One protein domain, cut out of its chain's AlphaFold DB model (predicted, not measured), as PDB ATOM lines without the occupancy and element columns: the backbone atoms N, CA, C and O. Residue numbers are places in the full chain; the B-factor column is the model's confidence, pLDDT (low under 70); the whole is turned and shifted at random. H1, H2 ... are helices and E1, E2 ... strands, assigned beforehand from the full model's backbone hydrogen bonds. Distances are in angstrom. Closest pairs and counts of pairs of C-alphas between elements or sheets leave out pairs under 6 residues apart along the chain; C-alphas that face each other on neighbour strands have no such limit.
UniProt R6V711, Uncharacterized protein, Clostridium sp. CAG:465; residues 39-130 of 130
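What this domain is: This is residues 39 to 130 of the 130 residues of an uncharacterized protein of Clostridium sp. CAG:465 (UniProt R6V711). The main body is one strongly twisted sheet of six strands, curled like part of a barrel, with the helix H1 packed on one face along its strands and the four-residue helix H2 off the sheet. The hairpin of E1 and E2 makes one side of the curl, joined to E5 by the last residues of E2, and the hairpin of E3 and E4 makes the other side. The printed part has 92 residues, in the order E1, E2, H1, E3, E4, E5, H2, E6; the sheet runs E1, E2, E5, E6, E3, E4 and is mixed. The class is mixed, helices and strands, and the whole is compact, with a radius of gyration of the C-alphas of 13.6 A and spans of 39 by 35 by 22 A.

Where its parts are: E1, residues 39 to 45, begins at C-alpha 39 at (38.927, 54.920, -24.746) and is 18.0 A long. E2, residues 48 to 54, is 18.1 A long. H1, residues 60 to 70, measures 15.2 A and begins at C-alpha 60 at (56.243, 48.395, -19.225). E3, residues 76 to 84, is 25.3 A long. E4 is residues 89 to 91, and E5, residues 100 to 106, is 18.6 A long. H2 is residues 110 to 113. E6, residues 121 to 129, is 25.6 A long and ends at C-alpha 129 at (39.015, 42.140, -11.245).

How they stand to each other: E1 and E2 form an antiparallel hairpin, with N 41 and O 52 2.9 A apart. E2 and E5 are parallel at 48 degrees, with N 104 and O 53 2.8 A apart. E5 and E6 are antiparallel at 146 degrees, with N 102 and O 127 2.8 A apart. E6 and E3 are antiparallel at 155 degrees, with N 79 and O 126 3.0 A apart. E3 and the edge strand E4 form a hairpin, with N 91 and O 82 2.8 A apart. H1 is on the sheet at a height of 9.7 A, over E6 and only just not over E3; on the local plane it runs along E6 at 0 degrees. The closest C-alphas of H1 and E3 are those of Leu 70 and Val 76, 6.6 A apart. E2, H1 and E3 make a split strand-helix-strand unit, two strands of one sheet that are not neighbours with a helix between them along the chain; E5 and E6 are between E2 and E3 in the sheet, and the crossover is right-handed. H2 is not on the sheet and is apart from H1. In H1 every O i to N i+4 pair is within hydrogen-bond range; H2 is too short for such a pair.

The domain as a whole: The two C-alphas farthest apart are those of Tyr 73 and Lys 118, 39.2 A. The printed part has no cut and ends at the chain's last residue, 130. No link is long. The mean pLDDT of the printed part is 88.6, and residues 93 to 98 are under 70.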
ATOM      1  N   THR A  39      40.170  54.809 -23.978       92.12
ATOM      2  CA  THR A  39      38.927  54.920 -24.746       92.12
ATOM      3  C   THR A  39      38.080  53.683 -24.570       92.12
ATOM      4  O   THR A  39      38.581  52.572 -24.427       92.12
ATOM      5  N   THR A  40      36.768  53.855 -24.625       91.44
ATOM      6  CA  THR A  40      35.843  52.728 -24.616       91.44
ATOM      7  C   THR A  40      35.747  52.140 -26.020       91.44
ATOM      8  O   THR A  40      35.411  52.843 -26.977       91.44
ATOM      9  N   LYS A  41      36.039  50.846 -26.155       88.50
ATOM     10  CA  LYS A  41      35.902  50.095 -27.407       88.50
ATOM     11  C   LYS A  41      34.813  49.033 -27.264       88.50
ATOM     12  O   LYS A  41      34.702  48.437 -26.191       88.50
ATOM     13  N   PRO A  42      34.004  48.786 -28.308       85.88
ATOM     14  CA  PRO A  42      33.061  47.677 -28.290       85.88
ATOM     15  C   PRO A  42      33.822  46.349 -28.211       85.88
ATOM     16  O   PRO A  42      34.872  46.188 -28.832       85.88
ATOM     17  N   MET A  43      33.285  45.402 -27.452       82.88
ATOM     18  CA  MET A  43      33.835  44.059 -27.279       82.88
ATOM     19  C   MET A  43      32.699  43.044 -27.354       82.88
ATOM     20  O   MET A  43      31.607  43.298 -26.850       82.88
ATOM     21  N   ILE A  44      32.958  41.886 -27.954       80.38
ATOM     22  CA  ILE A  44      32.041  40.747 -27.917       80.38
ATOM     23  C   ILE A  44      32.681  39.669 -27.046       80.38
ATOM     24  O   ILE A  44      33.786  39.216 -27.338       80.38
ATOM     25  N   LEU A  45      31.989  39.266 -25.981       77.31
ATOM     26  CA  LEU A  45      32.394  38.158 -25.119       77.31
ATOM     27  C   LEU A  45      31.399  37.010 -25.311       77.31
ATOM     28  O   LEU A  45      30.272  37.053 -24.814       77.31
ATOM     29  N   GLY A  46      31.791  36.005 -26.095       77.94
ATOM     30  CA  GLY A  46      30.871  34.960 -26.542       77.94
ATOM     31  C   GLY A  46      29.772  35.545 -27.434       77.94
ATOM     32  O   GLY A  46      30.035  35.943 -28.562       77.94
ATOM     33  N   ASN A  47      28.541  35.599 -26.929       79.56
ATOM     34  CA  ASN A  47      27.378  36.177 -27.611       79.56
ATOM     35  C   ASN A  47      26.904  37.509 -26.997       79.56
ATOM     36  O   ASN A  47      25.875  38.040 -27.416       79.56
ATOM     37  N   VAL A  48      27.625  38.046 -26.007       79.12
ATOM     38  CA  VAL A  48      27.267  39.289 -25.315       79.12
ATOM     39  C   VAL A  48      28.051  40.459 -25.905       79.12
ATOM     40  O   VAL A  48      29.281  40.432 -25.943       79.12
ATOM     41  N   LEU A  49      27.334  41.505 -26.327       81.69
ATOM     42  CA  LEU A  49      27.932  42.793 -26.670       81.69
ATOM     43  C   LEU A  49      28.210  43.581 -25.389       81.69
ATOM     44  O   LEU A  49      27.311  43.822 -24.588       81.69
ATOM     45  N   GLY A  50      29.451  44.013 -25.227       83.06
ATOM     46  CA  GLY A  50      29.894  44.862 -24.137       83.06
ATOM     47  C   GLY A  50      30.881  45.911 -24.622       83.06
ATOM     48  O   GLY A  50      31.026  46.184 -25.817       83.06
ATOM     49  N   SER A  51      31.581  46.501 -23.668       86.69
ATOM     50  CA  SER A  51      32.622  47.475 -23.940       86.69
ATOM     51  C   SER A  51      33.789  47.284 -22.995       86.69
ATOM     52  O   SER A  51      33.591  46.902 -21.844       86.69
ATOM     53  N   VAL A  52      34.986  47.603 -23.465       88.19
ATOM     54  CA  VAL A  52      36.222  47.506 -22.694       88.19
ATOM     55  C   VAL A  52      36.993  48.816 -22.770       88.19
ATOM     56  O   VAL A  52      36.920  49.522 -23.780       88.19
ATOM     57  N   MET A  53      37.714  49.163 -21.703       93.12
ATOM     58  CA  MET A  53      38.651  50.282 -21.752       93.12
ATOM     59  C   MET A  53      39.910  49.842 -22.491       93.12
ATOM     60  O   MET A  53      40.485  48.795 -22.201       93.12
ATOM     61  N   PHE A  54      40.319  50.639 -23.466       93.00
ATOM     62  CA  PHE A  54      41.476  50.387 -24.300       93.00
ATOM     63  C   PHE A  54      42.388  51.602 -24.292       93.00
ATOM     64  O   PHE A  54      41.935  52.718 -24.570       93.00
ATOM     65  N   SER A  55      43.667  51.382 -24.021       93.69
ATOM     66  CA  SER A  55      44.671  52.441 -24.001       93.69
ATOM     67  C   SER A  55      45.696  52.276 -25.110       93.69
ATOM     68  O   SER A  55      45.941  51.166 -25.582       93.69
ATOM     69  N   ASN A  56      46.352  53.377 -25.474       94.81
ATOM     70  CA  ASN A  56      47.586  53.305 -26.251       94.81
ATOM     71  C   ASN A  56      48.737  52.754 -25.393       94.81
ATOM     72  O   ASN A  56      48.587  52.545 -24.183       94.81
ATOM     73  N   TYR A  57      49.863  52.488 -26.052       96.31
ATOM     74  CA  TYR A  57      51.067  51.965 -25.421       96.31
ATOM     75  C   TYR A  57      51.622  52.927 -24.366       96.31
ATOM     76  O   TYR A  57      51.742  54.127 -24.604       96.31
ATOM     77  N   ILE A  58      51.992  52.354 -23.222       96.00
ATOM     78  CA  ILE A  58      52.771  52.971 -22.149       96.00
ATOM     79  C   ILE A  58      53.966  52.034 -21.893       96.00
ATOM     80  O   ILE A  58      53.783  50.816 -21.974       96.00
ATOM     81  N   PRO A  59      55.166  52.549 -21.565       95.50
ATOM     82  CA  PRO A  59      56.301  51.718 -21.168       95.50
ATOM     83  C   PRO A  59      55.965  50.718 -20.053       95.50
ATOM     84  O   PRO A  59      55.273  51.051 -19.093       95.50
ATOM     85  N   GLU A  60      56.506  49.502 -20.159       93.56
ATOM     86  CA  GLU A  60      56.243  48.395 -19.225       93.56
ATOM     87  C   GLU A  60      56.468  48.779 -17.754       93.56
ATOM     88  O   GLU A  60      55.644  48.449 -16.903       93.56
ATOM     89  N   GLU A  61      57.541  49.517 -17.458       95.31
ATOM     90  CA  GLU A  61      57.869  49.976 -16.102       95.31
ATOM     91  C   GLU A  61      56.737  50.826 -15.500       95.31
ATOM     92  O   GLU A  61      56.256  50.539 -14.404       95.31
ATOM     93  N   GLU A  62      56.236  51.807 -16.255       95.88
ATOM     94  CA  GLU A  62      55.142  52.681 -15.819       95.88
ATOM     95  C   GLU A  62      53.825  51.909 -15.653       95.88
ATOM     96  O   GLU A  62      53.092  52.106 -14.679       95.88
ATOM     97  N   VAL A  63      53.519  50.991 -16.577       93.06
ATOM     98  CA  VAL A  63      52.345  50.113 -16.449       93.06
ATOM     99  C   VAL A  63      52.458  49.244 -15.194       93.06
ATOM    100  O   VAL A  63      51.477  49.083 -14.461       93.06
ATOM    101  N   GLY A  64      53.652  48.720 -14.912       93.94
ATOM    102  CA  GLY A  64      53.952  47.950 -13.711       93.94
ATOM    103  C   GLY A  64      53.645  48.731 -12.433       93.94
ATOM    104  O   GLY A  64      52.933  48.221 -11.564       93.94
ATOM    105  N   GLU A  65      54.088  49.988 -12.340       95.75
ATOM    106  CA  GLU A  65      53.787  50.869 -11.203       95.75
ATOM    107  C   GLU A  65      52.280  51.090 -11.014       95.75
ATOM    108  O   GLU A  65      51.765  51.017  -9.889       95.75
ATOM    109  N   ILE A  66      51.548  51.310 -12.111       92.62
ATOM    110  CA  ILE A  66      50.090  51.483 -12.091       92.62
ATOM    111  C   ILE A  66      49.413  50.219 -11.548       92.62
ATOM    112  O   ILE A  66      48.580  50.308 -10.641       92.62
ATOM    113  N   ILE A  67      49.784  49.040 -12.053       93.62
ATOM    114  CA  ILE A  67      49.219  47.758 -11.606       93.62
ATOM    115  C   ILE A  67      49.539  47.512 -10.129       93.62
ATOM    116  O   ILE A  67      48.652  47.121  -9.366       93.62
ATOM    117  N   MET A  68      50.779  47.767  -9.697       95.25
ATOM    118  CA  MET A  68      51.183  47.621  -8.296       95.25
ATOM    119  C   MET A  68      50.363  48.522  -7.373       95.25
ATOM    120  O   MET A  68      49.909  48.061  -6.326       95.25
ATOM    121  N   ARG A  69      50.116  49.778  -7.764       95.75
ATOM    122  CA  ARG A  69      49.257  50.693  -7.001       95.75
ATOM    123  C   ARG A  69      47.804  50.220  -6.980       95.75
ATOM    124  O   ARG A  69      47.190  50.246  -5.920       95.75
ATOM    125  N   LEU A  70      47.248  49.771  -8.105       93.44
ATOM    126  CA  LEU A  70      45.869  49.269  -8.158       93.44
ATOM    127  C   LEU A  70      45.662  48.059  -7.237       93.44
ATOM    128  O   LEU A  70      44.663  48.001  -6.523       93.44
ATOM    129  N   ARG A  71      46.639  47.148  -7.185       95.12
ATOM    130  CA  ARG A  71      46.630  45.973  -6.298       95.12
ATOM    131  C   ARG A  71      46.639  46.305  -4.807       95.12
ATOM    132  O   ARG A  71      46.298  45.448  -4.002       95.12
ATOM    133  N   GLN A  72      47.007  47.526  -4.416       96.38
ATOM    134  CA  GLN A  72      46.895  47.958  -3.018       96.38
ATOM    135  C   GLN A  72      45.438  48.189  -2.591       96.38
ATOM    136  O   GLN A  72      45.151  48.150  -1.398       96.38
ATOM    137  N   TYR A  73      44.531  48.434  -3.544       95.19
ATOM    138  CA  TYR A  73      43.142  48.820  -3.272       95.19
ATOM    139  C   TYR A  73      42.108  47.837  -3.830       95.19
ATOM    140  O   TYR A  73      41.001  47.766  -3.303       95.19
ATOM    141  N   TYR A  74      42.448  47.083  -4.876       92.94
ATOM    142  CA  TYR A  74      41.538  46.176  -5.578       92.94
ATOM    143  C   TYR A  74      42.208  44.824  -5.858       92.94
ATOM    144  O   TYR A  74      43.428  44.756  -6.020       92.94
ATOM    145  N   ASP A  75      41.412  43.756  -5.990       92.69
ATOM    146  CA  ASP A  75      41.876  42.423  -6.411       92.69
ATOM    147  C   ASP A  75      42.159  42.395  -7.927       92.69
ATOM    148  O   ASP A  75      41.450  41.764  -8.710       92.69
ATOM    149  N   VAL A  76      43.161  43.172  -8.359       92.94
ATOM    150  CA  VAL A  76      43.544  43.307  -9.771       92.94
ATOM    151  C   VAL A  76      44.483  42.192 -10.194       92.94
ATOM    152  O   VAL A  76      45.599  42.029  -9.685       92.94
ATOM    153  N   HIS A  77      44.080  41.505 -11.248       91.06
ATOM    154  CA  HIS A  77      44.855  40.466 -11.897       91.06
ATOM    155  C   HIS A  77      45.291  40.898 -13.297       91.06
ATOM    156  O   HIS A  77      44.723  41.807 -13.897       91.06
ATOM    157  N   TYR A  78      46.323  40.226 -13.802       91.31
ATOM    158  CA  TYR A  78      46.922  40.477 -15.110       91.31
ATOM    159  C   TYR A  78      46.978  39.172 -15.903       91.31
ATOM    160  O   TYR A  78      47.277  38.116 -15.342       91.31
ATOM    161  N   THR A  79      46.686  39.244 -17.197       91.00
ATOM    162  CA  THR A  79      46.961  38.178 -18.166       91.00
ATOM    163  C   THR A  79      47.342  38.792 -19.503       91.00
ATOM    164  O   THR A  79      47.038  39.951 -19.770       91.00
ATOM    165  N   GLU A  80      47.959  37.999 -20.366       92.38
ATOM    166  CA  GLU A  80      48.272  38.394 -21.734       92.38
ATOM    167  C   GLU A  80      47.325  37.727 -22.726       92.38
ATOM    168  O   GLU A  80      46.816  36.625 -22.499       92.38
ATOM    169  N   ALA A  81      47.099  38.407 -23.842       90.81
ATOM    170  CA  ALA A  81      46.276  37.953 -24.945       90.81
ATOM    171  C   ALA A  81      46.987  38.175 -26.275       90.81
ATOM    172  O   ALA A  81      47.782  39.100 -26.443       90.81
ATOM    173  N   THR A  82      46.659  37.325 -27.244       93.25
ATOM    174  CA  THR A  82      47.076  37.521 -28.636       93.25
ATOM    175  C   THR A  82      45.872  37.976 -29.441       93.25
ATOM    176  O   THR A  82      44.848  37.297 -29.451       93.25
ATOM    177  N   TYR A  83      45.981  39.120 -30.106       91.62
ATOM    178  CA  TYR A  83      44.995  39.579 -31.072       91.62
ATOM    179  C   TYR A  83      45.367  39.068 -32.459       91.62
ATOM    180  O   TYR A  83      46.496  39.274 -32.900       91.62
ATOM    181  N   TYR A  84      44.423  38.416 -33.132       91.50
ATOM    182  CA  TYR A  84      44.577  37.891 -34.488       91.50
ATOM    183  C   TYR A  84      43.874  38.821 -35.478       91.50
ATOM    184  O   TYR A  84      42.662  39.029 -35.371       91.50
ATOM    185  N   VAL A  85      44.624  39.394 -36.423       90.38
ATOM    186  CA  VAL A  85      44.119  40.436 -37.338       90.38
ATOM    187  C   VAL A  85      43.096  39.895 -38.325       90.38
ATOM    188  O   VAL A  85      42.066  40.527 -38.545       90.38
ATOM    189  N   ASP A  86      43.356  38.711 -38.874       91.38
ATOM    190  CA  ASP A  86      42.478  38.011 -39.814       91.38
ATOM    191  C   ASP A  86      41.087  37.741 -39.221       91.38
ATOM    192  O   ASP A  86      40.070  37.870 -39.901       91.38
ATOM    193  N   LYS A  87      41.046  37.398 -37.932       86.62
ATOM    194  CA  LYS A  87      39.824  37.072 -37.188       86.62
ATOM    195  C   LYS A  87      39.196  38.277 -36.507       86.62
ATOM    196  O   LYS A  87      38.053  38.178 -36.074       86.62
ATOM    197  N   GLN A  88      39.945  39.369 -36.363       84.56
ATOM    198  CA  GLN A  88      39.586  40.534 -35.555       84.56
ATOM    199  C   GLN A  88      39.153  40.167 -34.126       84.56
ATOM    200  O   GLN A  88      38.214  40.735 -33.569       84.56
ATOM    201  N   MET A  89      39.824  39.179 -33.528       81.44
ATOM    202  CA  MET A  89      39.482  38.661 -32.204       81.44
ATOM    203  C   MET A  89      40.719  38.493 -31.331       81.44
ATOM    204  O   MET A  89      41.785  38.069 -31.785       81.44
ATOM    205  N   PHE A  90      40.539  38.772 -30.043       79.62
ATOM    206  CA  PHE A  90      41.482  38.386 -29.008       79.62
ATOM    207  C   PHE A  90      41.308  36.910 -28.665       79.62
ATOM    208  O   PHE A  90      40.189  36.426 -28.499       79.62
ATOM    209  N   TYR A  91      42.425  36.215 -28.502       71.62
ATOM    210  CA  TYR A  91      42.474  34.889 -27.915       71.62
ATOM    211  C   TYR A  91      43.224  34.960 -26.588       71.62
ATOM    212  O   TYR A  91      44.399  35.338 -26.534       71.62
ATOM    213  N   PHE A  92      42.534  34.584 -25.521       72.94
ATOM    214  CA  PHE A  92      43.088  34.440 -24.185       72.94
ATOM    215  C   PHE A  92      42.387  33.283 -23.487       72.94
ATOM    216  O   PHE A  92      41.199  33.036 -23.689       72.94
ATOM    217  N   ASN A  93      43.141  32.546 -22.680       59.69
ATOM    218  CA  ASN A  93      42.647  31.354 -22.010       59.69
ATOM    219  C   ASN A  93      42.268  31.715 -20.573       59.69
ATOM    220  O   ASN A  93      43.036  31.474 -19.643       59.69
ATOM    221  N   PHE A  94      41.126  32.383 -20.402       63.44
ATOM    222  CA  PHE A  94      40.675  32.814 -19.085       63.44
ATOM    223  C   PHE A  94      39.472  31.991 -18.620       63.44
ATOM    224  O   PHE A  94      38.339  32.229 -19.023       63.44
ATOM    225  N   ALA A  95      39.746  30.998 -17.775       54.25
ATOM    226  CA  ALA A  95      38.747  30.218 -17.058       54.25
ATOM    227  C   ALA A  95      38.678  30.728 -15.615       54.25
ATOM    228  O   ALA A  95      39.362  30.215 -14.729       54.25
ATOM    229  N   LYS A  96      37.908  31.789 -15.378       56.31
ATOM    230  CA  LYS A  96      37.604  32.246 -14.021       56.31
ATOM    231  C   LYS A  96      36.213  32.862 -14.037       56.31
ATOM    232  O   LYS A  96      35.967  33.867 -14.704       56.31
ATOM    233  N   ASP A  97      35.302  32.192 -13.347       59.62
ATOM    234  CA  ASP A  97      33.911  32.607 -13.232       59.62
ATOM    235  C   ASP A  97      33.834  34.004 -12.585       59.62
ATOM    236  O   ASP A  97      34.540  34.286 -11.618       59.62
ATOM    237  N   ASN A  98      32.979  34.878 -13.131       63.84
ATOM    238  CA  ASN A  98      32.651  36.234 -12.650       63.84
ATOM    239  C   ASN A  98      33.709  37.352 -12.743       63.84
ATOM    240  O   ASN A  98      33.424  38.455 -12.279       63.84
ATOM    241  N   SER A  99      34.873  37.162 -13.372       78.81
ATOM    242  CA  SER A  99      35.802  38.295 -13.523       78.81
ATOM    243  C   SER A  99      35.286  39.345 -14.517       78.81
ATOM    244  O   SER A  99      34.815  38.989 -15.604       78.81
ATOM    245  N   ALA A 100      35.485  40.628 -14.223       84.88
ATOM    246  CA  ALA A 100      35.240  41.711 -15.170       84.88
ATOM    247  C   ALA A 100      36.554  42.168 -15.817       84.88
ATOM    248  O   ALA A 100      37.484  42.574 -15.118       84.88
ATOM    249  N   ILE A 101      36.622  42.146 -17.153       87.88
ATOM    250  CA  ILE A 101      37.727  42.770 -17.893       87.88
ATOM    251  C   ILE A 101      37.601  44.285 -17.738       87.88
ATOM    252  O   ILE A 101      36.590  44.875 -18.114       87.88
ATOM    253  N   VAL A 102      38.643  44.908 -17.198       87.50
ATOM    254  CA  VAL A 102      38.676  46.344 -16.921       87.50
ATOM    255  C   VAL A 102      39.383  47.081 -18.049       87.50
ATOM    256  O   VAL A 102      38.814  48.013 -18.612       87.50
ATOM    257  N   ARG A 103      40.601  46.657 -18.407       91.44
ATOM    258  CA  ARG A 103      41.454  47.365 -19.370       91.44
ATOM    259  C   ARG A 103      42.229  46.401 -20.256       91.44
ATOM    260  O   ARG A 103      42.754  45.404 -19.768       91.44
ATOM    261  N   VAL A 104      42.346  46.751 -21.530       92.88
ATOM    262  CA  VAL A 104      43.220  46.107 -22.514       92.88
ATOM    263  C   VAL A 104      44.220  47.145 -23.018       92.88
ATOM    264  O   VAL A 104      43.845  48.283 -23.295       92.88
ATOM    265  N   PHE A 105      45.494  46.780 -23.115       95.00
ATOM    266  CA  PHE A 105      46.556  47.691 -23.544       95.00
ATOM    267  C   PHE A 105      47.655  46.934 -24.300       95.00
ATOM    268  O   PHE A 105      47.894  45.762 -24.003       95.00
ATOM    269  N   PRO A 106      48.285  47.536 -25.322       95.81
ATOM    270  CA  PRO A 106      49.322  46.867 -26.102       95.81
ATOM    271  C   PRO A 106      50.592  46.687 -25.266       95.81
ATOM    272  O   PRO A 106      50.937  47.561 -24.472       95.81
ATOM    273  N   LEU A 107      51.285  45.560 -25.450       96.06
ATOM    274  CA  LEU A 107      52.561  45.296 -24.765       96.06
ATOM    275  C   LEU A 107      53.761  45.926 -25.480       96.06
ATOM    276  O   LEU A 107      54.833  46.039 -24.898       96.06
ATOM    277  N   GLU A 108      53.582  46.357 -26.728       95.88
ATOM    278  CA  GLU A 108      54.610  47.020 -27.525       95.88
ATOM    279  C   GLU A 108      54.037  48.261 -28.225       95.88
ATOM    280  O   GLU A 108      52.823  48.399 -28.408       95.88
ATOM    281  N   ASP A 109      54.914  49.168 -28.656       95.56
ATOM    282  CA  ASP A 109      54.525  50.368 -29.401       95.56
ATOM    283  C   ASP A 109      54.251  50.030 -30.876       95.56
ATOM    284  O   ASP A 109      55.064  50.291 -31.766       95.56
ATOM    285  N   TYR A 110      53.097  49.414 -31.144       95.31
ATOM    286  CA  TYR A 110      52.731  48.971 -32.492       95.31
ATOM    287  C   TYR A 110      52.563  50.112 -33.494       95.31
ATOM    288  O   TYR A 110      52.790  49.900 -34.679       95.31
ATOM    289  N   TYR A 111      52.282  51.339 -33.046       92.44
ATOM    290  CA  TYR A 111      52.292  52.495 -33.945       92.44
ATOM    291  C   TYR A 111      53.688  52.794 -34.501       92.44
ATOM    292  O   TYR A 111      53.801  53.304 -35.616       92.44
ATOM    293  N   LYS A 112      54.750  52.470 -33.753       94.88
ATOM    294  CA  LYS A 112      56.135  52.566 -34.235       94.88
ATOM    295  C   LYS A 112      56.601  51.302 -34.946       94.88
ATOM    296  O   LYS A 112      57.318  51.408 -35.937       94.88
ATOM    297  N   LEU A 113      56.247  50.129 -34.422       96.38
ATOM    298  CA  LEU A 113      56.735  48.844 -34.931       96.38
ATOM    299  C   LEU A 113      56.048  48.419 -36.230       96.38
ATOM    300  O   LEU A 113      56.696  47.836 -37.096       96.38
ATOM    301  N   ASP A 114      54.764  48.729 -36.374       96.00
ATOM    302  CA  ASP A 114      53.955  48.357 -37.529       96.00
ATOM    303  C   ASP A 114      52.954  49.470 -37.891       96.00
ATOM    304  O   ASP A 114      51.740  49.322 -37.733       96.00
ATOM    305  N   PRO A 115      53.445  50.617 -38.399       94.12
ATOM    306  CA  PRO A 115      52.601  51.774 -38.707       94.12
ATOM    307  C   PRO A 115      51.526  51.485 -39.766       94.12
ATOM    308  O   PRO A 115      50.503  52.170 -39.815       94.12
ATOM    309  N   ASP A 116      51.738  50.465 -40.602       94.69
ATOM    310  CA  ASP A 116      50.808  50.052 -41.653       94.69
ATOM    311  C   ASP A 116      49.811  48.969 -41.191       94.69
ATOM    312  O   ASP A 116      48.943  48.576 -41.972       94.69
ATOM    313  N   ASN A 117      49.917  48.494 -39.946       89.69
ATOM    314  CA  ASN A 117      49.117  47.420 -39.351       89.69
ATOM    315  C   ASN A 117      49.093  46.109 -40.173       89.69
ATOM    316  O   ASN A 117      48.027  45.527 -40.401       89.69
ATOM    317  N   LYS A 118      50.254  45.657 -40.660       94.19
ATOM    318  CA  LYS A 118      50.424  44.466 -41.512       94.19
ATOM    319  C   LYS A 118      50.797  43.187 -40.757       94.19
ATOM    320  O   LYS A 118      50.836  42.125 -41.379       94.19
ATOM    321  N   MET A 119      51.091  43.251 -39.461       95.75
ATOM    322  CA  MET A 119      51.384  42.076 -38.643       95.75
ATOM    323  C   MET A 119      50.162  41.159 -38.550       95.75
ATOM    324  O   MET A 119      49.028  41.612 -38.445       95.75
ATOM    325  N   GLU A 120      50.389  39.845 -38.544       95.56
ATOM    326  CA  GLU A 120      49.302  38.865 -38.416       95.56
ATOM    327  C   GLU A 120      48.714  38.834 -36.998       95.56
ATOM    328  O   GLU A 120      47.527  38.551 -36.806       95.56
ATOM    329  N   THR A 121      49.554  39.120 -35.998       95.81
ATOM    330  CA  THR A 121      49.167  39.094 -34.588       95.81
ATOM    331  C   THR A 121      49.837  40.194 -33.781       95.81
ATOM    332  O   THR A 121      50.956  40.600 -34.084       95.81
ATOM    333  N   TYR A 122      49.168  40.598 -32.704       95.56
ATOM    334  CA  TYR A 122      49.656  41.569 -31.727       95.56
ATOM    335  C   TYR A 122      49.475  41.027 -30.306       95.56
ATOM    336  O   TYR A 122      48.585  40.208 -30.053       95.56
ATOM    337  N   LYS A 123      50.293  41.493 -29.362       95.75
ATOM    338  CA  LYS A 123      50.256  41.090 -27.954       95.75
ATOM    339  C   LYS A 123      49.707  42.206 -27.079       95.75
ATOM    340  O   LYS A 123      50.074  43.373 -27.207       95.75
ATOM    341  N   PHE A 124      48.819  41.825 -26.175       94.56
ATOM    342  CA  PHE A 124      48.114  42.755 -25.308       94.56
ATOM    343  C   PHE A 124      48.109  42.261 -23.870       94.56
ATOM    344  O   PHE A 124      47.932  41.071 -23.619       94.56
ATOM    345  N   GLY A 125      48.252  43.196 -22.940       93.88
ATOM    346  CA  GLY A 125      47.967  42.997 -21.532       93.88
ATOM    347  C   GLY A 125      46.485  43.220 -21.258       93.88
ATOM    348  O   GLY A 125      45.838  44.083 -21.858       93.88
ATOM    349  N   ILE A 126      45.941  42.431 -20.341       92.31
ATOM    350  CA  ILE A 126      44.561  42.513 -19.879       92.31
ATOM    351  C   ILE A 126      44.570  42.625 -18.359       92.31
ATOM    352  O   ILE A 126      45.111  41.758 -17.670       92.31
ATOM    353  N   LEU A 127      43.923  43.670 -17.842       92.25
ATOM    354  CA  LEU A 127      43.589  43.796 -16.426       92.25
ATOM    355  C   LEU A 127      42.151  43.368 -16.191       92.25
ATOM    356  O   LEU A 127      41.240  43.803 -16.901       92.25
ATOM    357  N   TYR A 128      41.953  42.569 -15.155       90.56
ATOM    358  CA  TYR A 128      40.636  42.137 -14.712       90.56
ATOM    359  C   TYR A 128      40.557  42.115 -13.188       90.56
ATOM    360  O   TYR A 128      41.577  42.045 -12.499       90.56
ATOM    361  N   ILE A 129      39.336  42.195 -12.676       89.81
ATOM    362  CA  ILE A 129      39.015  42.140 -11.245       89.81
ATOM    363  C   ILE A 129      38.035  40.996 -10.985       89.81
ATOM    364  O   ILE A 129      37.254  40.666 -11.883       89.81
ATOM    365  N   ASN A 130      38.083  40.408  -9.787       84.75
ATOM    366  CA  ASN A 130      37.066  39.463  -9.304       84.75
ATOM    367  C   ASN A 130      36.132  40.127  -8.290       84.75
ATOM    368  O   ASN A 130      36.570  41.102  -7.636       84.75
TER     369      ASN A 130